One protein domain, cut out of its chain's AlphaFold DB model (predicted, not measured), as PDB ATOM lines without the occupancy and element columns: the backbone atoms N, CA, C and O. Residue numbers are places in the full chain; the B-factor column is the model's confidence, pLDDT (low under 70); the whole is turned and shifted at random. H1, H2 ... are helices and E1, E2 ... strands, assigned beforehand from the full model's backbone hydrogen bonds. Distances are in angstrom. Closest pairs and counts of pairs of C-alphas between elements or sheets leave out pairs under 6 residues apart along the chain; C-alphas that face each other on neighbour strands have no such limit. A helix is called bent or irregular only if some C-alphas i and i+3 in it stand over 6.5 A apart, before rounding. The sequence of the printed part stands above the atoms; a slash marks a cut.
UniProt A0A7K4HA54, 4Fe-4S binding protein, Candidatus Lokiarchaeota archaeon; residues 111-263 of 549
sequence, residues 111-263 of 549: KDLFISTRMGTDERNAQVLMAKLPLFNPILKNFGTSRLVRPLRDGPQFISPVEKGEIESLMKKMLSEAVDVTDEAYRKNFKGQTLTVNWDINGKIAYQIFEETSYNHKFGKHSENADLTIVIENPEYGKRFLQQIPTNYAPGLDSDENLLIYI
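Overview. This is residues 111 to 263 of the 549 residues of the protein "4Fe-4S binding protein" of Candidatus Lokiarchaeota archaeon (UniProt A0A7K4HA54). A twisted sheet of seven strands makes a wall, with helices H1, H3 and H5 gathered on one of its faces in two layers, helices on one face of a sheet. H2 and H4 only graze that sheet, and a long stretch with no named element, residues 141 to 165, swings wide from H2 to H3. The printed part has 153 residues, with named elements in the order E1 H1 H2 H3 H4 E2 E3 E4 E5 H5 E6 E7, and its class is mixed, helices and strands. The sheet is mixed, in the order E4 E3 E2 E5 E1 E7 E6. The whole is compact, with a radius of gyration of the C-alphas of 15.3 A and a rounded outline of 42 by 39 by 32 A.

Arrangement. Start at E1, residues 111 to 119, an inner strand that bends by 56 degrees at residue 114. Its pairing is staggered: residues 112 to 116 pair with E7, residues 259 to 263, and residues 116 to 119 with E5, residues 228 to 232. Both pairs are antiparallel; look for N 112 and O 263 at 3.0 A, and for N 118 and O 229 at 2.8 A. Next comes H1, residues 126 to 131, on the sheet; the C-alphas of Ala 126 and Leu 259, its closest to E7, are 6.3 A apart. H1 and H2, residues 134 to 140, touch only at the corner, and only just, with 3 pairs of C-alphas within 8 A; the closest are those of Met 130 and Phe 136, 6.4 A apart. H2 only grazes the sheet, with residues 138 to 140, and it is irregular: C-alphas 135 and 138 are 7.3 A apart. Beyond the long link you reach H3, residues 166 to 176. It lies over E3, residues 204 to 210, at a height over the sheet of 9.0 A, and runs along the strands, at 11 degrees to E3 on the local plane. H3 touches H5, residues 235 to 242, at a shallow tilt of 24 degrees, the same way; the closest C-alphas, of Leu 170 and Leu 242, are 6.2 A apart. H5 stands at the sheet's level, 1.1 A in height. H4, residues 184 to 190, touches no helix and only grazes the sheet, with residues 186 to 190. E2, residues 195 to 201, E3 and E4, residues 215 to 219, form a meander, each strand the antiparallel neighbour of the one before, in two hairpins: N 197 and O 208 are 2.8 A apart, N 209 and O 216 2.7 A. E2 and E5 are parallel, with N 230 and O 198 at 2.8 A. E6, residues 249 to 253, and E7 form an antiparallel hairpin, with N 262 and O 250 at 2.8 A; E4 and E6 are the edge strands. Every O i to N i+4 pair is within hydrogen-bond range in H1, H3, H4 and H5; H2 has 1 of 3, and 2 of its 4 O i to N i+3 pairs.

Along the chain. Find C-alpha 111 at (-29.028, 14.132, -44.236); from there E1 runs 22.5 A to C-alpha 119. H3, the longest helix, begins at C-alpha 166, (-12.505, -4.396, -39.675), and spans 15.6 A. E2 spans 19.1 A and E3 20.1 A. E7 ends at C-alpha 263, (-26.080, 11.564, -40.034).

Size, cuts and confidence. The C-alphas farthest apart are those of Asp 154 and Gly 192, at 42.7 A. The printed part has no cut, and the link from H2 to H3, 25 residues, is its one long link. The mean pLDDT of the printed part is 85.1; look for values under 70 at residues 121 to 124, 141 to 151, 154 to 156 and 257.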
ATOM      1  N   LYS A 111     -28.738  15.378 -44.946       83.12
ATOM      2  CA  LYS A 111     -29.028  14.132 -44.236       83.12
ATOM      3  C   LYS A 111     -28.580  12.943 -45.068       83.12
ATOM      4  O   LYS A 111     -29.116  12.706 -46.143       83.12
ATOM      5  N   ASP A 112     -27.636  12.180 -44.534       85.75
ATOM      6  CA  ASP A 112     -27.213  10.922 -45.135       85.75
ATOM      7  C   ASP A 112     -27.753   9.766 -44.298       85.75
ATOM      8  O   ASP A 112     -27.541   9.727 -43.082       85.75
ATOM      9  N   LEU A 113     -28.480   8.848 -44.943       90.00
ATOM     10  CA  LEU A 113     -29.061   7.690 -44.269       90.00
ATOM     11  C   LEU A 113     -27.952   6.901 -43.569       90.00
ATOM     12  O   LEU A 113     -26.936   6.550 -44.171       90.00
ATOM     13  N   PHE A 114     -28.157   6.651 -42.282       92.12
ATOM     14  CA  PHE A 114     -27.183   5.998 -41.425       92.12
ATOM     15  C   PHE A 114     -27.688   4.653 -40.921       92.12
ATOM     16  O   PHE A 114     -27.015   3.646 -41.127       92.12
ATOM     17  N   ILE A 115     -28.861   4.637 -40.295       93.19
ATOM     18  CA  ILE A 115     -29.521   3.418 -39.835       93.19
ATOM     19  C   ILE A 115     -30.917   3.380 -40.435       93.19
ATOM     20  O   ILE A 115     -31.635   4.377 -40.385       93.19
ATOM     21  N   SER A 116     -31.314   2.219 -40.933       93.44
ATOM     22  CA  SER A 116     -32.719   1.871 -41.107       93.44
ATOM     23  C   SER A 116     -33.075   0.727 -40.169       93.44
ATOM     24  O   SER A 116     -32.227  -0.087 -39.783       93.44
ATOM     25  N   THR A 117     -34.335   0.686 -39.758       91.75
ATOM     26  CA  THR A 117     -34.858  -0.385 -38.914       91.75
ATOM     27  C   THR A 117     -35.904  -1.192 -39.667       91.75
ATOM     28  O   THR A 117     -36.395  -0.763 -40.705       91.75
ATOM     29  N   ARG A 118     -36.211  -2.391 -39.179       89.81
ATOM     30  CA  ARG A 118     -37.401  -3.149 -39.571       89.81
ATOM     31  C   ARG A 118     -37.977  -3.795 -38.330       89.81
ATOM     32  O   ARG A 118     -37.248  -4.485 -37.611       89.81
ATOM     33  N   MET A 119     -39.254  -3.555 -38.077       84.62
ATOM     34  CA  MET A 119     -39.950  -4.144 -36.941       84.62
ATOM     35  C   MET A 119     -40.366  -5.587 -37.233       84.62
ATOM     36  O   MET A 119     -40.636  -5.953 -38.379       84.62
ATOM     37  N   GLY A 120     -40.388  -6.415 -36.188       73.25
ATOM     38  CA  GLY A 120     -41.046  -7.719 -36.222       73.25
ATOM     39  C   GLY A 120     -42.574  -7.589 -36.283       73.25
ATOM     40  O   GLY A 120     -43.122  -6.506 -36.455       73.25
ATOM     41  N   THR A 121     -43.291  -8.695 -36.093       60.75
ATOM     42  CA  THR A 121     -44.769  -8.742 -36.146       60.75
ATOM     43  C   THR A 121     -45.473  -8.103 -34.941       60.75
ATOM     44  O   THR A 121     -46.671  -8.301 -34.763       60.75
ATOM     45  N   ASP A 122     -44.738  -7.418 -34.073       56.84
ATOM     46  CA  ASP A 122     -45.222  -6.880 -32.805       56.84
ATOM     47  C   ASP A 122     -45.320  -5.351 -32.902       56.84
ATOM     48  O   ASP A 122     -44.403  -4.715 -33.421       56.84
ATOM     49  N   GLU A 123     -46.393  -4.748 -32.380       56.19
ATOM     50  CA  GLU A 123     -46.705  -3.304 -32.476       56.19
ATOM     51  C   GLU A 123     -45.760  -2.405 -31.640       56.19
ATOM     52  O   GLU A 123     -46.061  -1.248 -31.338       56.19
ATOM     53  N   ARG A 124     -44.602  -2.926 -31.219       65.88
ATOM     54  CA  ARG A 124     -43.619  -2.196 -30.411       65.88
ATOM     55  C   ARG A 124     -42.929  -1.105 -31.238       65.88
ATOM     56  O   ARG A 124     -42.741  -1.219 -32.441       65.88
ATOM     57  N   ASN A 125     -42.496  -0.035 -30.577       74.31
ATOM     58  CA  ASN A 125     -41.838   1.092 -31.235       74.31
ATOM     59  C   ASN A 125     -40.306   0.890 -31.313       74.31
ATOM     60  O   ASN A 125     -39.651   0.685 -30.285       74.31
ATOM     61  N   ALA A 126     -39.725   1.000 -32.514       81.12
ATOM     62  CA  ALA A 126     -38.284   0.839 -32.753       81.12
ATOM     63  C   ALA A 126     -37.420   1.762 -31.879       81.12
ATOM     64  O   ALA A 126     -36.430   1.320 -31.303       81.12
ATOM     65  N   GLN A 127     -37.818   3.025 -31.723       78.69
ATOM     66  CA  GLN A 127     -37.119   4.019 -30.908       78.69
ATOM     67  C   GLN A 127     -37.050   3.586 -29.437       78.69
ATOM     68  O   GLN A 127     -35.984   3.647 -28.822       78.69
ATOM     69  N   VAL A 128     -38.165   3.088 -28.893       79.19
ATOM     70  CA  VAL A 128     -38.260   2.579 -27.513       79.19
ATOM     71  C   VAL A 128     -37.420   1.314 -27.334       79.19
ATOM     72  O   VAL A 128     -36.734   1.165 -26.324       79.19
ATOM     73  N   LEU A 129     -37.438   0.405 -28.312       83.88
ATOM     74  CA  LEU A 129     -36.607  -0.800 -28.280       83.88
ATOM     75  C   LEU A 129     -35.115  -0.460 -28.329       83.88
ATOM     76  O   LEU A 129     -34.336  -0.997 -27.544       83.88
ATOM     77  N   MET A 130     -34.722   0.475 -29.193       85.69
ATOM     78  CA  MET A 130     -33.344   0.958 -29.293       85.69
ATOM     79  C   MET A 130     -32.906   1.691 -28.028       85.69
ATOM     80  O   MET A 130     -31.761   1.541 -27.614       85.69
ATOM     81  N   ALA A 131     -33.806   2.422 -27.362       82.44
ATOM     82  CA  ALA A 131     -33.504   3.107 -26.107       82.44
ATOM     83  C   ALA A 131     -33.127   2.161 -24.957       82.44
ATOM     84  O   ALA A 131     -32.425   2.565 -24.030       82.44
ATOM     85  N   LYS A 132     -33.535   0.888 -25.026       83.00
ATOM     86  CA  LYS A 132     -33.141  -0.140 -24.050       83.00
ATOM     87  C   LYS A 132     -31.707  -0.636 -24.244       83.00
ATOM     88  O   LYS A 132     -31.153  -1.252 -23.336       83.00
ATOM     89  N   LEU A 133     -31.115  -0.395 -25.415       85.12
ATOM     90  CA  LEU A 133     -29.794  -0.883 -25.798       85.12
ATOM     91  C   LEU A 133     -28.719   0.176 -25.471       85.12
ATOM     92  O   LEU A 133     -28.713   1.241 -26.093       85.12
ATOM     93  N   PRO A 134     -27.748  -0.108 -24.580       76.88
ATOM     94  CA  PRO A 134     -26.754   0.882 -24.145       76.88
ATOM     95  C   PRO A 134     -25.945   1.529 -25.280       76.88
ATOM     96  O   PRO A 134     -25.570   2.697 -25.192       76.88
ATOM     97  N   LEU A 135     -25.710   0.792 -26.371       85.00
ATOM     98  CA  LEU A 135     -24.971   1.270 -27.543       85.00
ATOM     99  C   LEU A 135     -25.641   2.476 -28.230       85.00
ATOM    100  O   LEU A 135     -24.965   3.255 -28.900       85.00
ATOM    101  N   PHE A 136     -26.951   2.664 -28.041       85.44
ATOM    102  CA  PHE A 136     -27.687   3.791 -28.611       85.44
ATOM    103  C   PHE A 136     -27.667   5.044 -27.747       85.44
ATOM    104  O   PHE A 136     -28.021   6.101 -28.261       85.44
ATOM    105  N   ASN A 137     -27.187   4.996 -26.500       77.50
ATOM    106  CA  ASN A 137     -27.147   6.159 -25.602       77.50
ATOM    107  C   ASN A 137     -26.589   7.451 -26.250       77.50
ATOM    108  O   ASN A 137     -27.173   8.517 -26.034       77.50
ATOM    109  N   PRO A 138     -25.520   7.418 -27.081       75.19
ATOM    110  CA  PRO A 138     -25.031   8.614 -27.775       75.19
ATOM    111  C   PRO A 138     -25.998   9.178 -28.829       75.19
ATOM    112  O   PRO A 138     -25.936  10.367 -29.146       75.19
ATOM    113  N   ILE A 139     -26.863   8.329 -29.389       79.00
ATOM    114  CA  ILE A 139     -27.854   8.664 -30.416       79.00
ATOM    115  C   ILE A 139     -29.162   9.125 -29.770       79.00
ATOM    116  O   ILE A 139     -29.717  10.115 -30.240       79.00
ATOM    117  N   LEU A 140     -29.603   8.493 -28.672       73.88
ATOM    118  CA  LEU A 140     -30.872   8.798 -27.987       73.88
ATOM    119  C   LEU A 140     -31.013  10.274 -27.607       73.88
ATOM    120  O   LEU A 140     -32.103  10.821 -27.684       73.88
ATOM    121  N   LYS A 141     -29.909  10.959 -27.288       67.62
ATOM    122  CA  LYS A 141     -29.898  12.412 -27.018       67.62
ATOM    123  C   LYS A 141     -30.271  13.287 -28.228       67.62
ATOM    124  O   LYS A 141     -30.269  14.505 -28.128       67.62
ATOM    125  N   ASN A 142     -30.491  12.685 -29.394       68.38
ATOM    126  CA  ASN A 142     -30.930  13.353 -30.620       68.38
ATOM    127  C   ASN A 142     -32.375  12.968 -30.981       68.38
ATOM    128  O   ASN A 142     -32.858  13.350 -32.046       68.38
ATOM    129  N   PHE A 143     -33.051  12.190 -30.129       66.00
ATOM    130  CA  PHE A 143     -34.457  11.840 -30.266       66.00
ATOM    131  C   PHE A 143     -35.311  12.902 -29.553       66.00
ATOM    132  O   PHE A 143     -35.289  13.005 -28.331       66.00
ATOM    133  N   GLY A 144     -36.054  13.714 -30.317       56.00
ATOM    134  CA  GLY A 144     -37.067  14.636 -29.789       56.00
ATOM    135  C   GLY A 144     -36.890  16.137 -30.099       56.00
ATOM    136  O   GLY A 144     -35.774  16.644 -30.154       56.00
ATOM    137  N   THR A 145     -38.040  16.825 -30.236       48.12
ATOM    138  CA  THR A 145     -38.324  18.239 -30.593       48.12
ATOM    139  C   THR A 145     -37.222  18.982 -31.322       48.12
ATOM    140  O   THR A 145     -36.460  19.720 -30.701       48.12
ATOM    141  N   SER A 146     -37.282  18.920 -32.655       46.78
ATOM    142  CA  SER A 146     -36.514  19.719 -33.611       46.78
ATOM    143  C   SER A 146     -35.009  19.587 -33.388       46.78
ATOM    144  O   SER A 146     -34.512  20.013 -32.365       46.78
ATOM    145  N   ARG A 147     -34.277  18.974 -34.323       49.28
ATOM    146  CA  ARG A 147     -33.069  19.475 -35.028       49.28
ATOM    147  C   ARG A 147     -32.084  20.495 -34.364       49.28
ATOM    148  O   ARG A 147     -31.083  20.852 -34.975       49.28
ATOM    149  N   LEU A 148     -32.312  20.966 -33.144       51.44
ATOM    150  CA  LEU A 148     -32.112  22.314 -32.602       51.44
ATOM    151  C   LEU A 148     -31.700  22.304 -31.117       51.44
ATOM    152  O   LEU A 148     -31.033  23.245 -30.709       51.44
ATOM    153  N   VAL A 149     -32.063  21.271 -30.341       52.53
ATOM    154  CA  VAL A 149     -31.873  21.176 -28.870       52.53
ATOM    155  C   VAL A 149     -30.415  21.361 -28.438       52.53
ATOM    156  O   VAL A 149     -30.139  21.930 -27.386       52.53
ATOM    157  N   ARG A 150     -29.447  20.910 -29.249       60.50
ATOM    158  CA  ARG A 150     -28.020  21.017 -28.917       60.50
ATOM    159  C   ARG A 150     -27.227  21.695 -30.023       60.50
ATOM    160  O   ARG A 150     -27.505  21.455 -31.203       60.50
ATOM    161  N   PRO A 151     -26.191  22.471 -29.657       67.25
ATOM    162  CA  PRO A 151     -25.243  22.961 -30.631       67.25
ATOM    163  C   PRO A 151     -24.667  21.791 -31.432       67.25
ATOM    164  O   PRO A 151     -24.086  20.856 -30.877       67.25
ATOM    165  N   LEU A 152     -24.845  21.844 -32.747       74.31
ATOM    166  CA  LEU A 152     -24.258  20.895 -33.675       74.31
ATOM    167  C   LEU A 152     -22.739  20.898 -33.518       74.31
ATOM    168  O   LEU A 152     -22.111  21.933 -33.275       74.31
ATOM    169  N   ARG A 153     -22.126  19.739 -33.746       74.12
ATOM    170  CA  ARG A 153     -20.685  19.695 -33.991       74.12
ATOM    171  C   ARG A 153     -20.347  20.475 -35.259       74.12
ATOM    172  O   ARG A 153     -21.065  20.366 -36.251       74.12
ATOM    173  N   ASP A 154     -19.221  21.189 -35.231       69.56
ATOM    174  CA  ASP A 154     -18.689  21.957 -36.371       69.56
ATOM    175  C   ASP A 154     -18.458  21.081 -37.618       69.56
ATOM    176  O   ASP A 154     -18.546  21.569 -38.751       69.56
ATOM    177  N   GLY A 155     -18.183  19.791 -37.390       68.94
ATOM    178  CA  GLY A 155     -18.042  18.740 -38.389       68.94
ATOM    179  C   GLY A 155     -17.952  17.348 -37.750       68.94
ATOM    180  O   GLY A 155     -17.663  17.235 -36.551       68.94
ATOM    181  N   PRO A 156     -18.210  16.278 -38.520       68.75
ATOM    182  CA  PRO A 156     -17.926  14.920 -38.083       68.75
ATOM    183  C   PRO A 156     -16.410  14.735 -37.918       68.75
ATOM    184  O   PRO A 156     -15.622  15.209 -38.732       68.75
ATOM    185  N   GLN A 157     -15.988  14.035 -36.861       76.06
ATOM    186  CA  GLN A 157     -14.575  13.671 -36.705       76.06
ATOM    187  C   GLN A 157     -14.112  12.812 -37.888       76.06
ATOM    188  O   GLN A 157     -14.869  11.946 -38.334       76.06
ATOM    189  N   PHE A 158     -12.889  13.033 -38.371       79.06
ATOM    190  CA  PHE A 158     -12.295  12.195 -39.411       79.06
ATOM    191  C   PHE A 158     -12.206  10.742 -38.933       79.06
ATOM    192  O   PHE A 158     -11.835  10.481 -37.788       79.06
ATOM    193  N   ILE A 159     -12.529   9.810 -39.824       84.50
ATOM    194  CA  ILE A 159     -12.357   8.377 -39.602       84.50
ATOM    195  C   ILE A 159     -11.453   7.829 -40.693       84.50
ATOM    196  O   ILE A 159     -11.572   8.211 -41.855       84.50
ATOM    197  N   SER A 160     -10.520   6.957 -40.312       87.94
ATOM    198  CA  SER A 160      -9.694   6.282 -41.304       87.94
ATOM    199  C   SER A 160     -10.560   5.362 -42.171       87.94
ATOM    200  O   SER A 160     -11.545   4.805 -41.659       87.94
ATOM    201  N   PRO A 161     -10.187   5.160 -43.451       92.12
ATOM    202  CA  PRO A 161     -10.869   4.218 -44.327       92.12
ATOM    203  C   PRO A 161     -11.046   2.852 -43.664       92.12
ATOM    204  O   PRO A 161     -10.229   2.434 -42.839       92.12
ATOM    205  N   VAL A 162     -12.135   2.169 -44.005       93.19
ATOM    206  CA  VAL A 162     -12.447   0.861 -43.426       93.19
ATOM    207  C   VAL A 162     -11.489  -0.191 -43.975       93.19
ATOM    208  O   VAL A 162     -11.423  -0.418 -45.184       93.19
ATOM    209  N   GLU A 163     -10.762  -0.855 -43.083       95.69
ATOM    210  CA  GLU A 163      -9.850  -1.930 -43.454       95.69
ATOM    211  C   GLU A 163     -10.602  -3.244 -43.710       95.69
ATOM    212  O   GLU A 163     -11.705  -3.500 -43.211       95.69
ATOM    213  N   LYS A 164      -9.997  -4.135 -44.504       94.56
ATOM    214  CA  LYS A 164     -10.607  -5.426 -44.844       94.56
ATOM    215  C   LYS A 164     -10.847  -6.257 -43.579       94.56
ATOM    216  O   LYS A 164      -9.907  -6.659 -42.906       94.56
ATOM    217  N   GLY A 165     -12.112  -6.583 -43.309       94.12
ATOM    218  CA  GLY A 165     -12.513  -7.375 -42.139       94.12
ATOM    219  C   GLY A 165     -12.673  -6.569 -40.844       94.12
ATOM    220  O   GLY A 165     -13.098  -7.139 -39.842       94.12
ATOM    221  N   GLU A 166     -12.416  -5.257 -40.862       96.94
ATOM    222  CA  GLU A 166     -12.505  -4.396 -39.675       96.94
ATOM    223  C   GLU A 166     -13.919  -4.386 -39.077       96.94
ATOM    224  O   GLU A 166     -14.079  -4.596 -37.876       96.94
ATOM    225  N   ILE A 167     -14.957  -4.252 -39.914       97.12
ATOM    226  CA  ILE A 167     -16.366  -4.280 -39.474       97.12
ATOM    227  C   ILE A 167     -16.706  -5.583 -38.757       97.12
ATOM    228  O   ILE A 167     -17.325  -5.567 -37.700       97.12
ATOM    229  N   GLU A 168     -16.261  -6.719 -39.290       97.38
ATOM    230  CA  GLU A 168     -16.505  -8.021 -38.671       97.38
ATOM    231  C   GLU A 168     -15.826  -8.132 -37.298       97.38
ATOM    232  O   GLU A 168     -16.437  -8.625 -36.349       97.38
ATOM    233  N   SER A 169     -14.591  -7.642 -37.174       97.00
ATOM    234  CA  SER A 169     -13.880  -7.602 -35.893       97.00
ATOM    235  C   SER A 169     -14.603  -6.717 -34.874       97.00
ATOM    236  O   SER A 169     -14.803  -7.125 -33.729       97.00
ATOM    237  N   LEU A 170     -15.024  -5.522 -35.291       96.75
ATOM    238  CA  LEU A 170     -15.741  -4.571 -34.444       96.75
ATOM    239  C   LEU A 170     -17.115  -5.106 -34.019       96.75
ATOM    240  O   LEU A 170     -17.479  -4.979 -32.853       96.75
ATOM    241  N   MET A 171     -17.850  -5.764 -34.918       96.56
ATOM    242  CA  MET A 171     -19.118  -6.413 -34.583       96.56
ATOM    243  C   MET A 171     -18.928  -7.533 -33.564       96.56
ATOM    244  O   MET A 171     -19.661  -7.586 -32.584       96.56
ATOM    245  N   LYS A 172     -17.942  -8.421 -33.747       96.38
ATOM    246  CA  LYS A 172     -17.674  -9.492 -32.770       96.38
ATOM    247  C   LYS A 172     -17.356  -8.922 -31.389       96.38
ATOM    248  O   LYS A 172     -17.896  -9.418 -30.408       96.38
ATOM    249  N   LYS A 173     -16.558  -7.850 -31.336       95.19
ATOM    250  CA  LYS A 173     -16.267  -7.121 -30.097       95.19
ATOM    251  C   LYS A 173     -17.535  -6.543 -29.462       95.19
ATOM    252  O   LYS A 173     -17.776  -6.764 -28.281       95.19
ATOM    253  N   MET A 174     -18.369  -5.863 -30.256       93.88
ATOM    254  CA  MET A 174     -19.662  -5.330 -29.812       93.88
ATOM    255  C   MET A 174     -20.536  -6.425 -29.197       93.88
ATOM    256  O   MET A 174     -21.136  -6.191 -28.161       93.88
ATOM    257  N   LEU A 175     -20.606  -7.613 -29.805       93.56
ATOM    258  CA  LEU A 175     -21.411  -8.726 -29.294       93.56
ATOM    259  C   LEU A 175     -20.865  -9.295 -27.973       93.56
ATOM    260  O   LEU A 175     -21.647  -9.627 -27.088       93.56
ATOM    261  N   SER A 176     -19.543  -9.404 -27.817       88.81
ATOM    262  CA  SER A 176     -18.935  -9.958 -26.599       88.81
ATOM    263  C   SER A 176     -18.918  -8.990 -25.416       88.81
ATOM    264  O   SER A 176     -18.940  -9.432 -24.274       88.81
ATOM    265  N   GLU A 177     -18.861  -7.685 -25.682       85.81
ATOM    266  CA  GLU A 177     -18.747  -6.629 -24.664       85.81
ATOM    267  C   GLU A 177     -20.064  -5.857 -24.468       85.81
ATOM    268  O   GLU A 177     -20.082  -4.816 -23.818       85.81
ATOM    269  N   ALA A 178     -21.166  -6.336 -25.059       73.56
ATOM    270  CA  ALA A 178     -22.397  -5.563 -25.208       73.56
ATOM    271  C   ALA A 178     -23.017  -5.109 -23.881       73.56
ATOM    272  O   ALA A 178     -23.538  -3.996 -23.809       73.56
ATOM    273  N   VAL A 179     -23.057  -5.995 -22.879       82.38
ATOM    274  CA  VAL A 179     -23.889  -5.808 -21.684       82.38
ATOM    275  C   VAL A 179     -23.307  -6.472 -20.444       82.38
ATOM    276  O   VAL A 179     -22.741  -7.563 -20.505       82.38
ATOM    277  N   ASP A 180     -23.528  -5.824 -19.304       83.81
ATOM    278  CA  ASP A 180     -23.410  -6.414 -17.977       83.81
ATOM    279  C   ASP A 180     -24.823  -6.727 -17.461       83.81
ATOM    280  O   ASP A 180     -25.593  -5.825 -17.143       83.81
ATOM    281  N   VAL A 181     -25.181  -8.012 -17.378       85.44
ATOM    282  CA  VAL A 181     -26.515  -8.454 -16.916       85.44
ATOM    283  C   VAL A 181     -26.751  -8.216 -15.416       85.44
ATOM    284  O   VAL A 181     -27.857  -8.418 -14.900       85.44
ATOM    285  N   THR A 182     -25.707  -7.830 -14.679       85.00
ATOM    286  CA  THR A 182     -25.810  -7.460 -13.265       85.00
ATOM    287  C   THR A 182     -26.141  -5.984 -13.060       85.00
ATOM    288  O   THR A 182     -26.587  -5.629 -11.970       85.00
ATOM    289  N   ASP A 183     -26.013  -5.161 -14.107       86.88
ATOM    290  CA  ASP A 183     -26.336  -3.738 -14.079       86.88
ATOM    291  C   ASP A 183     -27.828  -3.487 -13.783       86.88
ATOM    292  O   ASP A 183     -28.730  -4.165 -14.291       86.88
ATOM    293  N   GLU A 184     -28.103  -2.495 -12.936       85.44
ATOM    294  CA  GLU A 184     -29.464  -2.173 -12.500       85.44
ATOM    295  C   GLU A 184     -30.318  -1.620 -13.652       85.44
ATOM    296  O   GLU A 184     -31.495  -1.979 -13.775       85.44
ATOM    297  N   ALA A 185     -29.733  -0.794 -14.528       80.50
ATOM    298  CA  ALA A 185     -30.438  -0.243 -15.679       80.50
ATOM    299  C   ALA A 185     -30.742  -1.337 -16.710       80.50
ATOM    300  O   ALA A 185     -31.853  -1.366 -17.241       80.50
ATOM    301  N   TYR A 186     -29.825  -2.286 -16.922       85.75
ATOM    302  CA  TYR A 186     -30.081  -3.481 -17.729       85.75
ATOM    303  C   TYR A 186     -31.288  -4.266 -17.200       85.75
ATOM    304  O   TYR A 186     -32.264  -4.479 -17.923       85.75
ATOM    305  N   ARG A 187     -31.274  -4.643 -15.914       85.19
ATOM    306  CA  ARG A 187     -32.370  -5.416 -15.307       85.19
ATOM    307  C   ARG A 187     -33.697  -4.679 -15.383       85.19
ATOM    308  O   ARG A 187     -34.714  -5.285 -15.700       85.19
ATOM    309  N   LYS A 188     -33.695  -3.364 -15.149       85.19
ATOM    310  CA  LYS A 188     -34.885  -2.522 -15.307       85.19
ATOM    311  C   LYS A 188     -35.392  -2.525 -16.752       85.19
ATOM    312  O   LYS A 188     -36.594  -2.666 -16.967       85.19
ATOM    313  N   ASN A 189     -34.492  -2.410 -17.729       82.69
ATOM    314  CA  ASN A 189     -34.829  -2.374 -19.149       82.69
ATOM    315  C   ASN A 189     -35.379  -3.700 -19.678       82.69
ATOM    316  O   ASN A 189     -36.124  -3.666 -20.653       82.69
ATOM    317  N   PHE A 190     -35.065  -4.842 -19.062       87.25
ATOM    318  CA  PHE A 190     -35.492  -6.169 -19.535       87.25
ATOM    319  C   PHE A 190     -36.358  -6.949 -18.536       87.25
ATOM    320  O   PHE A 190     -36.654  -8.118 -18.764       87.25
ATOM    321  N   LYS A 191     -36.824  -6.306 -17.459       86.69
ATOM    322  CA  LYS A 191     -37.682  -6.936 -16.448       86.69
ATOM    323  C   LYS A 191     -38.952  -7.523 -17.067       86.69
ATOM    324  O   LYS A 191     -39.750  -6.785 -17.645       86.69
ATOM    325  N   GLY A 192     -39.146  -8.833 -16.918       85.56
ATOM    326  CA  GLY A 192     -40.321  -9.551 -17.422       85.56
ATOM    327  C   GLY A 192     -40.488  -9.553 -18.947       85.56
ATOM    328  O   GLY A 192     -41.590  -9.822 -19.418       85.56
ATOM    329  N   GLN A 193     -39.443  -9.240 -19.721       84.62
ATOM    330  CA  GLN A 193     -39.521  -9.183 -21.183       84.62
ATOM    331  C   GLN A 193     -38.260  -9.717 -21.866       84.62
ATOM    332  O   GLN A 193     -37.171  -9.736 -21.294       84.62
ATOM    333  N   THR A 194     -38.416 -10.126 -23.123       90.25
ATOM    334  CA  THR A 194     -37.322 -10.542 -24.005       90.25
ATOM    335  C   THR A 194     -37.250  -9.588 -25.187       90.25
ATOM    336  O   THR A 194     -38.283  -9.185 -25.721       90.25
ATOM    337  N   LEU A 195     -36.033  -9.208 -25.575       91.31
ATOM    338  CA  LEU A 195     -35.782  -8.423 -26.777       91.31
ATOM    339  C   LEU A 195     -34.800  -9.163 -27.686       91.31
ATOM    340  O   LEU A 195     -33.649  -9.377 -27.312       91.31
ATOM    341  N   THR A 196     -35.235  -9.511 -28.893       94.12
ATOM    342  CA  THR A 196     -34.390 -10.111 -29.932       94.12
ATOM    343  C   THR A 196     -34.076  -9.086 -31.014       94.12
ATOM    344  O   THR A 196     -34.980  -8.576 -31.675       94.12
ATOM    345  N   VAL A 197     -32.789  -8.815 -31.232       95.19
ATOM    346  CA  VAL A 197     -32.305  -7.817 -32.193       95.19
ATOM    347  C   VAL A 197     -31.451  -8.482 -33.262       95.19
ATOM    348  O   VAL A 197     -30.452  -9.129 -32.946       95.19
ATOM    349  N   ASN A 198     -31.809  -8.283 -34.527       97.44
ATOM    350  CA  ASN A 198     -30.967  -8.596 -35.674       97.44
ATOM    351  C   ASN A 198     -30.118  -7.383 -36.065       97.44
ATOM    352  O   ASN A 198     -30.588  -6.248 -36.064       97.44
ATOM    353  N   TRP A 199     -28.883  -7.649 -36.470       97.69
ATOM    354  CA  TRP A 199     -27.933  -6.661 -36.965       97.69
ATOM    355  C   TRP A 199     -27.511  -7.006 -38.383       97.69
ATOM    356  O   TRP A 199     -27.192  -8.163 -38.660       97.69
ATOM    357  N   ASP A 200     -27.450  -6.007 -39.250       97.81
ATOM    358  CA  ASP A 200     -26.788  -6.062 -40.549       97.81
ATOM    359  C   ASP A 200     -25.928  -4.806 -40.715       97.81
ATOM    360  O   ASP A 200     -26.445  -3.699 -40.836       97.81
ATOM    361  N   ILE A 201     -24.605  -4.959 -40.664       97.31
ATOM    362  CA  ILE A 201     -23.670  -3.848 -40.868       97.31
ATOM    363  C   ILE A 201     -22.796  -4.181 -42.071       97.31
ATOM    364  O   ILE A 201     -21.909  -5.032 -41.991       97.31
ATOM    365  N   ASN A 202     -23.046  -3.505 -43.192       95.69
ATOM    366  CA  ASN A 202     -22.380  -3.731 -44.473       95.69
ATOM    367  C   ASN A 202     -22.375  -5.226 -44.877       95.69
ATOM    368  O   ASN A 202     -21.326  -5.815 -45.165       95.69
ATOM    369  N   GLY A 203     -23.542  -5.880 -44.802       94.88
ATOM    370  CA  GLY A 203     -23.737  -7.292 -45.148       94.88
ATOM    371  C   GLY A 203     -23.188  -8.285 -44.118       94.88
ATOM    372  O   GLY A 203     -23.215  -9.498 -44.342       94.88
ATOM    373  N   LYS A 204     -22.646  -7.808 -42.992       97.75
ATOM    374  CA  LYS A 204     -22.224  -8.647 -41.867       97.75
ATOM    375  C   LYS A 204     -23.380  -8.763 -40.889       97.75
ATOM    376  O   LYS A 204     -23.815  -7.769 -40.317       97.75
ATOM    377  N   ILE A 205     -23.851  -9.990 -40.691       98.25
ATOM    378  CA  ILE A 205     -25.082 -10.257 -39.950       98.25
ATOM    379  C   ILE A 205     -24.829 -10.873 -38.574       98.25
ATOM    380  O   ILE A 205     -23.890 -11.650 -38.394       98.25
ATOM    381  N   ALA A 206     -25.680 -10.557 -37.603       97.94
ATOM    382  CA  ALA A 206     -25.676 -11.163 -36.272       97.94
ATOM    383  C   ALA A 206     -27.049 -11.034 -35.601       97.94
ATOM    384  O   ALA A 206     -27.886 -10.255 -36.053       97.94
ATOM    385  N   TYR A 207     -27.252 -11.736 -34.486       97.44
ATOM    386  CA  TYR A 207     -28.355 -11.454 -33.570       97.44
ATOM    387  C   TYR A 207     -27.885 -11.354 -32.118       97.44
ATOM    388  O   TYR A 207     -26.873 -11.950 -31.735       97.44
ATOM    389  N   GLN A 208     -28.656 -10.629 -31.313       96.25
ATOM    390  CA  GLN A 208     -28.560 -10.539 -29.858       96.25
ATOM    391  C   GLN A 208     -29.937 -10.824 -29.244       96.25
ATOM    392  O   GLN A 208     -30.954 -10.430 -29.807       96.25
ATOM    393  N   ILE A 209     -29.965 -11.505 -28.105       94.75
ATOM    394  CA  ILE A 209     -31.162 -11.786 -27.311       94.75
ATOM    395  C   ILE A 209     -30.888 -11.267 -25.904       94.75
ATOM    396  O   ILE A 209     -29.936 -11.706 -25.254       94.75
ATOM    397  N   PHE A 210     -31.715 -10.327 -25.463       93.06
ATOM    398  CA  PHE A 210     -31.647  -9.694 -24.157       93.06
ATOM    399  C   PHE A 210     -32.809 -10.182 -23.295       93.06
ATOM    400  O   PHE A 210     -33.974 -10.046 -23.675       93.06
ATOM    401  N   GLU A 211     -32.487 -10.736 -22.134       92.62
ATOM    402  CA  GLU A 211     -33.439 -11.197 -21.123       92.62
ATOM    403  C   GLU A 211     -33.079 -10.583 -19.767       92.62
ATOM    404  O   GLU A 211     -31.943 -10.163 -19.556       92.62
ATOM    405  N   GLU A 212     -34.016 -10.576 -18.815       91.00
ATOM    406  CA  GLU A 212     -33.832  -9.968 -17.485       91.00
ATOM    407  C   GLU A 212     -32.549 -10.416 -16.763       91.00
ATOM    408  O   GLU A 212     -31.909  -9.624 -16.073       91.00
ATOM    409  N   THR A 213     -32.169 -11.687 -16.918       88.94
ATOM    410  CA  THR A 213     -31.026 -12.296 -16.213       88.94
ATOM    411  C   THR A 213     -30.005 -12.944 -17.143       88.94
ATOM    412  O   THR A 213     -29.039 -13.544 -16.672       88.94
ATOM    413  N   SER A 214     -30.204 -12.845 -18.456       91.38
ATOM    414  CA  SER A 214     -29.426 -13.582 -19.447       91.38
ATOM    415  C   SER A 214     -29.211 -12.745 -20.707       91.38
ATOM    416  O   SER A 214     -29.983 -11.840 -21.027       91.38
ATOM    417  N   TYR A 215     -28.118 -13.037 -21.401       93.81
ATOM    418  CA  TYR A 215     -27.751 -12.397 -22.651       93.81
ATOM    419  C   TYR A 215     -27.118 -13.432 -23.577       93.81
ATOM    420  O   TYR A 215     -26.169 -14.117 -23.196       93.81
ATOM    421  N   ASN A 216     -27.630 -13.533 -24.802       94.00
ATOM    422  CA  ASN A 216     -27.140 -14.467 -25.810       94.00
ATOM    423  C   ASN A 216     -26.918 -13.752 -27.142       94.00
ATOM    424  O   ASN A 216     -27.626 -12.810 -27.483       94.00
ATOM    425  N   HIS A 217     -25.958 -14.215 -27.938       96.12
ATOM    426  CA  HIS A 217     -25.713 -13.656 -29.265       96.12
ATOM    427  C   HIS A 217     -25.118 -14.688 -30.221       96.12
ATOM    428  O   HIS A 217     -24.556 -15.701 -29.803       96.12
ATOM    429  N   LYS A 218     -25.199 -14.411 -31.525       97.06
ATOM    430  CA  LYS A 218     -24.492 -15.189 -32.546       97.06
ATOM    431  C   LYS A 218     -24.126 -14.321 -33.738       97.06
ATOM    432  O   LYS A 218     -24.977 -13.652 -34.317       97.06
ATOM    433  N   PHE A 219     -22.861 -14.385 -34.137       97.56
ATOM    434  CA  PHE A 219     -22.379 -13.772 -35.371       97.56
ATOM    435  C   PHE A 219     -22.606 -14.701 -36.577       97.56
ATOM    436  O   PHE A 219     -22.522 -15.924 -36.453       97.56
ATOM    437  N   GLY A 220     -22.859 -14.121 -37.750       96.81
ATOM    438  CA  GLY A 220     -23.025 -14.827 -39.023       96.81
ATOM    439  C   GLY A 220     -24.426 -15.389 -39.271       96.81
ATOM    440  O   GLY A 220     -24.604 -16.168 -40.204       96.81
ATOM    441  N   LYS A 221     -25.419 -15.035 -38.447       96.38
ATOM    442  CA  LYS A 221     -26.812 -15.475 -38.601       96.38
ATOM    443  C   LYS A 221     -27.781 -14.403 -38.087       96.38
ATOM    444  O   LYS A 221     -27.494 -13.769 -37.077       96.38
ATOM    445  N   HIS A 222     -28.935 -14.262 -38.740       97.38
ATOM    446  CA  HIS A 222     -30.120 -13.577 -38.204       97.38
ATOM    447  C   HIS A 222     -31.043 -14.561 -37.475       97.38
ATOM    448  O   HIS A 222     -31.123 -15.741 -37.829       97.38
ATOM    449  N   SER A 223     -31.739 -14.076 -36.454       94.50
ATOM    450  CA  SER A 223     -32.884 -14.766 -35.864       94.50
ATOM    451  C   SER A 223     -34.102 -14.629 -36.779       94.50
ATOM    452  O   SER A 223     -34.309 -13.574 -37.375       94.50
ATOM    453  N   GLU A 224     -34.913 -15.682 -36.870       89.81
ATOM    454  CA  GLU A 224     -36.177 -15.677 -37.626       89.81
ATOM    455  C   GLU A 224     -37.278 -14.888 -36.900       89.81
ATOM    456  O   GLU A 224     -38.154 -14.324 -37.545       89.81
ATOM    457  N   ASN A 225     -37.186 -14.782 -35.570       88.06
ATOM    458  CA  ASN A 225     -38.170 -14.121 -34.709       88.06
ATOM    459  C   ASN A 225     -37.558 -12.881 -34.043       88.06
ATOM    460  O   ASN A 225     -37.549 -12.767 -32.819       88.06
ATOM    461  N   ALA A 226     -36.928 -12.008 -34.828       92.25
ATOM    462  CA  ALA A 226     -36.401 -10.760 -34.289       92.25
ATOM    463  C   ALA A 226     -37.518  -9.735 -34.094       92.25
ATOM    464  O   ALA A 226     -38.348  -9.533 -34.976       92.25
ATOM    465  N   ASP A 227     -37.484  -9.052 -32.954       91.25
ATOM    466  CA  ASP A 227     -38.390  -7.945 -32.652       91.25
ATOM    467  C   ASP A 227     -37.984  -6.685 -33.419       91.25
ATOM    468  O   ASP A 227     -38.821  -5.870 -33.789       91.25
ATOM    469  N   LEU A 228     -36.678  -6.531 -33.653       92.38
ATOM    470  CA  LEU A 228     -36.084  -5.388 -34.327       92.38
ATOM    471  C   LEU A 228     -34.911  -5.852 -35.189       92.38
ATOM    472  O   LEU A 228     -34.021  -6.555 -34.715       92.38
ATOM    473  N   THR A 229     -34.868  -5.416 -36.441       94.81
ATOM    474  CA  THR A 229     -33.688  -5.532 -37.303       94.81
ATOM    475  C   THR A 229     -33.097  -4.151 -37.532       94.81
ATOM    476  O   THR A 229     -33.823  -3.232 -37.892       94.81
ATOM    477  N   ILE A 230     -31.790  -4.007 -37.331       95.88
ATOM    478  CA  ILE A 230     -31.043  -2.757 -37.496       95.88
ATOM    479  C   ILE A 230     -30.063  -2.931 -38.650       95.88
ATOM    480  O   ILE A 230     -29.248  -3.856 -38.633       95.88
ATOM    481  N   VAL A 231     -30.128  -2.033 -39.631       96.94
ATOM    482  CA  VAL A 231     -29.319  -2.088 -40.851       96.94
ATOM    483  C   VAL A 231     -28.465  -0.827 -40.982       96.94
ATOM    484  O   VAL A 231     -28.975   0.286 -40.887       96.94
ATOM    485  N   ILE A 232     -27.164  -1.006 -41.223       96.88
ATOM    486  CA  ILE A 232     -26.199   0.053 -41.548       96.88
ATOM    487  C   ILE A 232     -25.447  -0.365 -42.811       96.88
ATOM    488  O   ILE A 232     -24.519  -1.169 -42.756       96.88
ATOM    489  N   GLU A 233     -25.832   0.180 -43.961       95.62
ATOM    490  CA  GLU A 233     -25.248  -0.223 -45.248       95.62
ATOM    491  C   GLU A 233     -23.848   0.361 -45.464       95.62
ATOM    492  O   GLU A 233     -22.942  -0.327 -45.936       95.62
ATOM    493  N   ASN A 234     -23.644   1.628 -45.092       94.00
ATOM    494  CA  ASN A 234     -22.372   2.306 -45.308       94.00
ATOM    495  C   ASN A 234     -21.307   1.799 -44.306       94.00
ATOM    496  O   ASN A 234     -21.472   1.977 -43.094       94.00
ATOM    497  N   PRO A 235     -20.181   1.224 -44.773       94.50
ATOM    498  CA  PRO A 235     -19.145   0.687 -43.893       94.50
ATOM    499  C   PRO A 235     -18.486   1.737 -42.999       94.50
ATOM    500  O   PRO A 235     -18.181   1.446 -41.845       94.50
ATOM    501  N   GLU A 236     -18.258   2.951 -43.495       93.00
ATOM    502  CA  GLU A 236     -17.648   4.031 -42.715       93.00
ATOM    503  C   GLU A 236     -18.564   4.461 -41.570       93.00
ATOM    504  O   GLU A 236     -18.115   4.682 -40.441       93.00
ATOM    505  N   TYR A 237     -19.870   4.500 -41.831       93.00
ATOM    506  CA  TYR A 237     -20.853   4.756 -40.791       93.00
ATOM    507  C   TYR A 237     -20.962   3.589 -39.806       93.00
ATOM    508  O   TYR A 237     -21.032   3.819 -38.600       93.00
ATOM    509  N   GLY A 238     -20.875   2.345 -40.285       94.25
ATOM    510  CA  GLY A 238     -20.789   1.157 -39.435       94.25
ATOM    511  C   GLY A 238     -19.580   1.192 -38.499       94.25
ATOM    512  O   GLY A 238     -19.717   0.982 -37.296       94.25
ATOM    513  N   LYS A 239     -18.396   1.542 -39.017       94.75
ATOM    514  CA  LYS A 239     -17.178   1.733 -38.214       94.75
ATOM    515  C   LYS A 239     -17.368   2.831 -37.169       94.75
ATOM    516  O   LYS A 239     -17.099   2.599 -35.992       94.75
ATOM    517  N   ARG A 240     -17.889   3.995 -37.579       91.75
ATOM    518  CA  ARG A 240     -18.207   5.118 -36.682       91.75
ATOM    519  C   ARG A 240     -19.135   4.685 -35.546       91.75
ATOM    520  O   ARG A 240     -18.851   4.997 -34.393       91.75
ATOM    521  N   PHE A 241     -20.206   3.964 -35.873       92.12
ATOM    522  CA  PHE A 241     -21.178   3.450 -34.913       92.12
ATOM    523  C   PHE A 241     -20.531   2.514 -33.890       92.12
ATOM    524  O   PHE A 241     -20.619   2.750 -32.687       92.12
ATOM    525  N   LEU A 242     -19.823   1.490 -34.371       93.00
ATOM    526  CA  LEU A 242     -19.211   0.459 -33.531       93.00
ATOM    527  C   LEU A 242     -18.087   1.012 -32.643       93.00
ATOM    528  O   LEU A 242     -17.849   0.500 -31.552       93.00
ATOM    529  N   GLN A 243     -17.406   2.067 -33.092       91.19
ATOM    530  CA  GLN A 243     -16.393   2.784 -32.313       91.19
ATOM    531  C   GLN A 243     -16.984   3.895 -31.430       91.19
ATOM    532  O   GLN A 243     -16.233   4.593 -30.753       91.19
ATOM    533  N   GLN A 244     -18.310   4.079 -31.442       87.44
ATOM    534  CA  GLN A 244     -19.026   5.151 -30.744       87.44
ATOM    535  C   GLN A 244     -18.461   6.548 -31.044       87.44
ATOM    536  O   GLN A 244     -18.480   7.448 -30.199       87.44
ATOM    537  N   ILE A 245     -17.953   6.747 -32.265       86.56
ATOM    538  CA  ILE A 245     -17.381   8.025 -32.672       86.56
ATOM    539  C   ILE A 245     -18.524   9.031 -32.810       86.56
ATOM    540  O   ILE A 245     -19.433   8.837 -33.626       86.56
ATOM    541  N   PRO A 246     -18.489  10.143 -32.066       80.19
ATOM    542  CA  PRO A 246     -19.647  11.010 -32.003       80.19
ATOM    543  C   PRO A 246     -19.940  11.722 -33.337       80.19
ATOM    544  O   PRO A 246     -19.046  12.289 -33.970       80.19
ATOM    545  N   THR A 247     -21.211  11.765 -33.749       81.81
ATOM    546  CA  THR A 247     -21.698  12.633 -34.840       81.81
ATOM    547  C   THR A 247     -23.072  13.246 -34.519       81.81
ATOM    548  O   THR A 247     -23.613  13.012 -33.437       81.81
ATOM    549  N   ASN A 248     -23.558  14.131 -35.385       83.00
ATOM    550  CA  ASN A 248     -24.878  14.745 -35.278       83.00
ATOM    551  C   ASN A 248     -25.905  13.814 -35.941       83.00
ATOM    552  O   ASN A 248     -25.701  13.427 -37.093       83.00
ATOM    553  N   TYR A 249     -27.000  13.491 -35.247       83.44
ATOM    554  CA  TYR A 249     -28.015  12.553 -35.743       83.44
ATOM    555  C   TYR A 249     -29.386  13.214 -35.907       83.44
ATOM    556  O   TYR A 249     -29.706  14.165 -35.191       83.44
ATOM    557  N   ALA A 250     -30.190  12.718 -36.848       78.44
ATOM    558  CA  ALA A 250     -31.593  13.099 -37.030       78.44
ATOM    559  C   ALA A 250     -32.462  11.835 -37.140       78.44
ATOM    560  O   ALA A 250     -32.100  10.964 -37.932       78.44
ATOM    561  N   PRO A 251     -33.573  11.710 -36.399       79.88
ATOM    562  CA  PRO A 251     -34.555  10.660 -36.650       79.88
ATOM    563  C   PRO A 251     -35.464  11.017 -37.843       79.88
ATOM    564  O   PRO A 251     -35.529  12.173 -38.264       79.88
ATOM    565  N   GLY A 252     -36.159  10.018 -38.378       77.75
ATOM    566  CA  GLY A 252     -37.258  10.151 -39.336       77.75
ATOM    567  C   GLY A 252     -37.956   8.806 -39.547       77.75
ATOM    568  O   GLY A 252     -37.511   7.799 -38.998       77.75
ATOM    569  N   LEU A 253     -39.021   8.777 -40.343       77.06
ATOM    570  CA  LEU A 253     -39.753   7.554 -40.696       77.06
ATOM    571  C   LEU A 253     -39.767   7.366 -42.220       77.06
ATOM    572  O   LEU A 253     -39.735   8.351 -42.960       77.06
ATOM    573  N   ASP A 254     -39.771   6.116 -42.688       79.44
ATOM    574  CA  ASP A 254     -40.044   5.796 -44.096       79.44
ATOM    575  C   ASP A 254     -41.544   5.563 -44.359       79.44
ATOM    576  O   ASP A 254     -42.380   5.691 -43.464       79.44
ATOM    577  N   SER A 255     -41.898   5.235 -45.607       72.44
ATOM    578  CA  SER A 255     -43.289   4.987 -46.014       72.44
ATOM    579  C   SER A 255     -43.927   3.762 -45.360       72.44
ATOM    580  O   SER A 255     -45.152   3.669 -45.336       72.44
ATOM    581  N   ASP A 256     -43.102   2.837 -44.872       73.69
ATOM    582  CA  ASP A 256     -43.516   1.631 -44.159       73.69
ATOM    583  C   ASP A 256     -43.385   1.825 -42.635       73.69
ATOM    584  O   ASP A 256     -43.467   0.863 -41.874       73.69
ATOM    585  N   GLU A 257     -43.190   3.075 -42.191       69.94
ATOM    586  CA  GLU A 257     -43.118   3.507 -40.792       69.94
ATOM    587  C   GLU A 257     -41.928   2.940 -40.020       69.94
ATOM    588  O   GLU A 257     -41.901   2.937 -38.785       69.94
ATOM    589  N   ASN A 258     -40.896   2.502 -40.734       83.06
ATOM    590  CA  ASN A 258     -39.660   2.116 -40.091       83.06
ATOM    591  C   ASN A 258     -38.893   3.354 -39.631       83.06
ATOM    592  O   ASN A 258     -38.766   4.343 -40.358       83.06
ATOM    593  N   LEU A 259     -38.296   3.269 -38.440       84.12
ATOM    594  CA  LEU A 259     -37.401   4.305 -37.940       84.12
ATOM    595  C   LEU A 259     -36.137   4.359 -38.796       84.12
ATOM    596  O   LEU A 259     -35.408   3.371 -38.936       84.12
ATOM    597  N   LEU A 260     -35.869   5.553 -39.309       87.12
ATOM    598  CA  LEU A 260     -34.637   5.940 -39.965       87.12
ATOM    599  C   LEU A 260     -33.835   6.865 -39.051       87.12
ATOM    600  O   LEU A 260     -34.375   7.740 -38.373       87.12
ATOM    601  N   ILE A 261     -32.518   6.700 -39.059       87.50
ATOM    602  CA  ILE A 261     -31.583   7.627 -38.429       87.50
ATOM    603  C   ILE A 261     -30.623   8.096 -39.506       87.50
ATOM    604  O   ILE A 261     -30.048   7.298 -40.243       87.50
ATOM    605  N   TYR A 262     -30.427   9.403 -39.559       86.69
ATOM    606  CA  TYR A 262     -29.545  10.080 -40.490       86.69
ATOM    607  C   TYR A 262     -28.345  10.660 -39.755       86.69
ATOM    608  O   TYR A 262     -28.466  11.116 -38.616       86.69
ATOM    609  N   ILE A 263     -27.199  10.709 -40.428       87.44
ATOM    610  CA  ILE A 263     -26.080  11.564 -40.034       87.44
ATOM    611  C   ILE A 263     -26.255  12.922 -40.712       87.44
ATOM    612  O   ILE A 263     -26.505  13.007 -41.914       87.44
TER     613      ILE A 263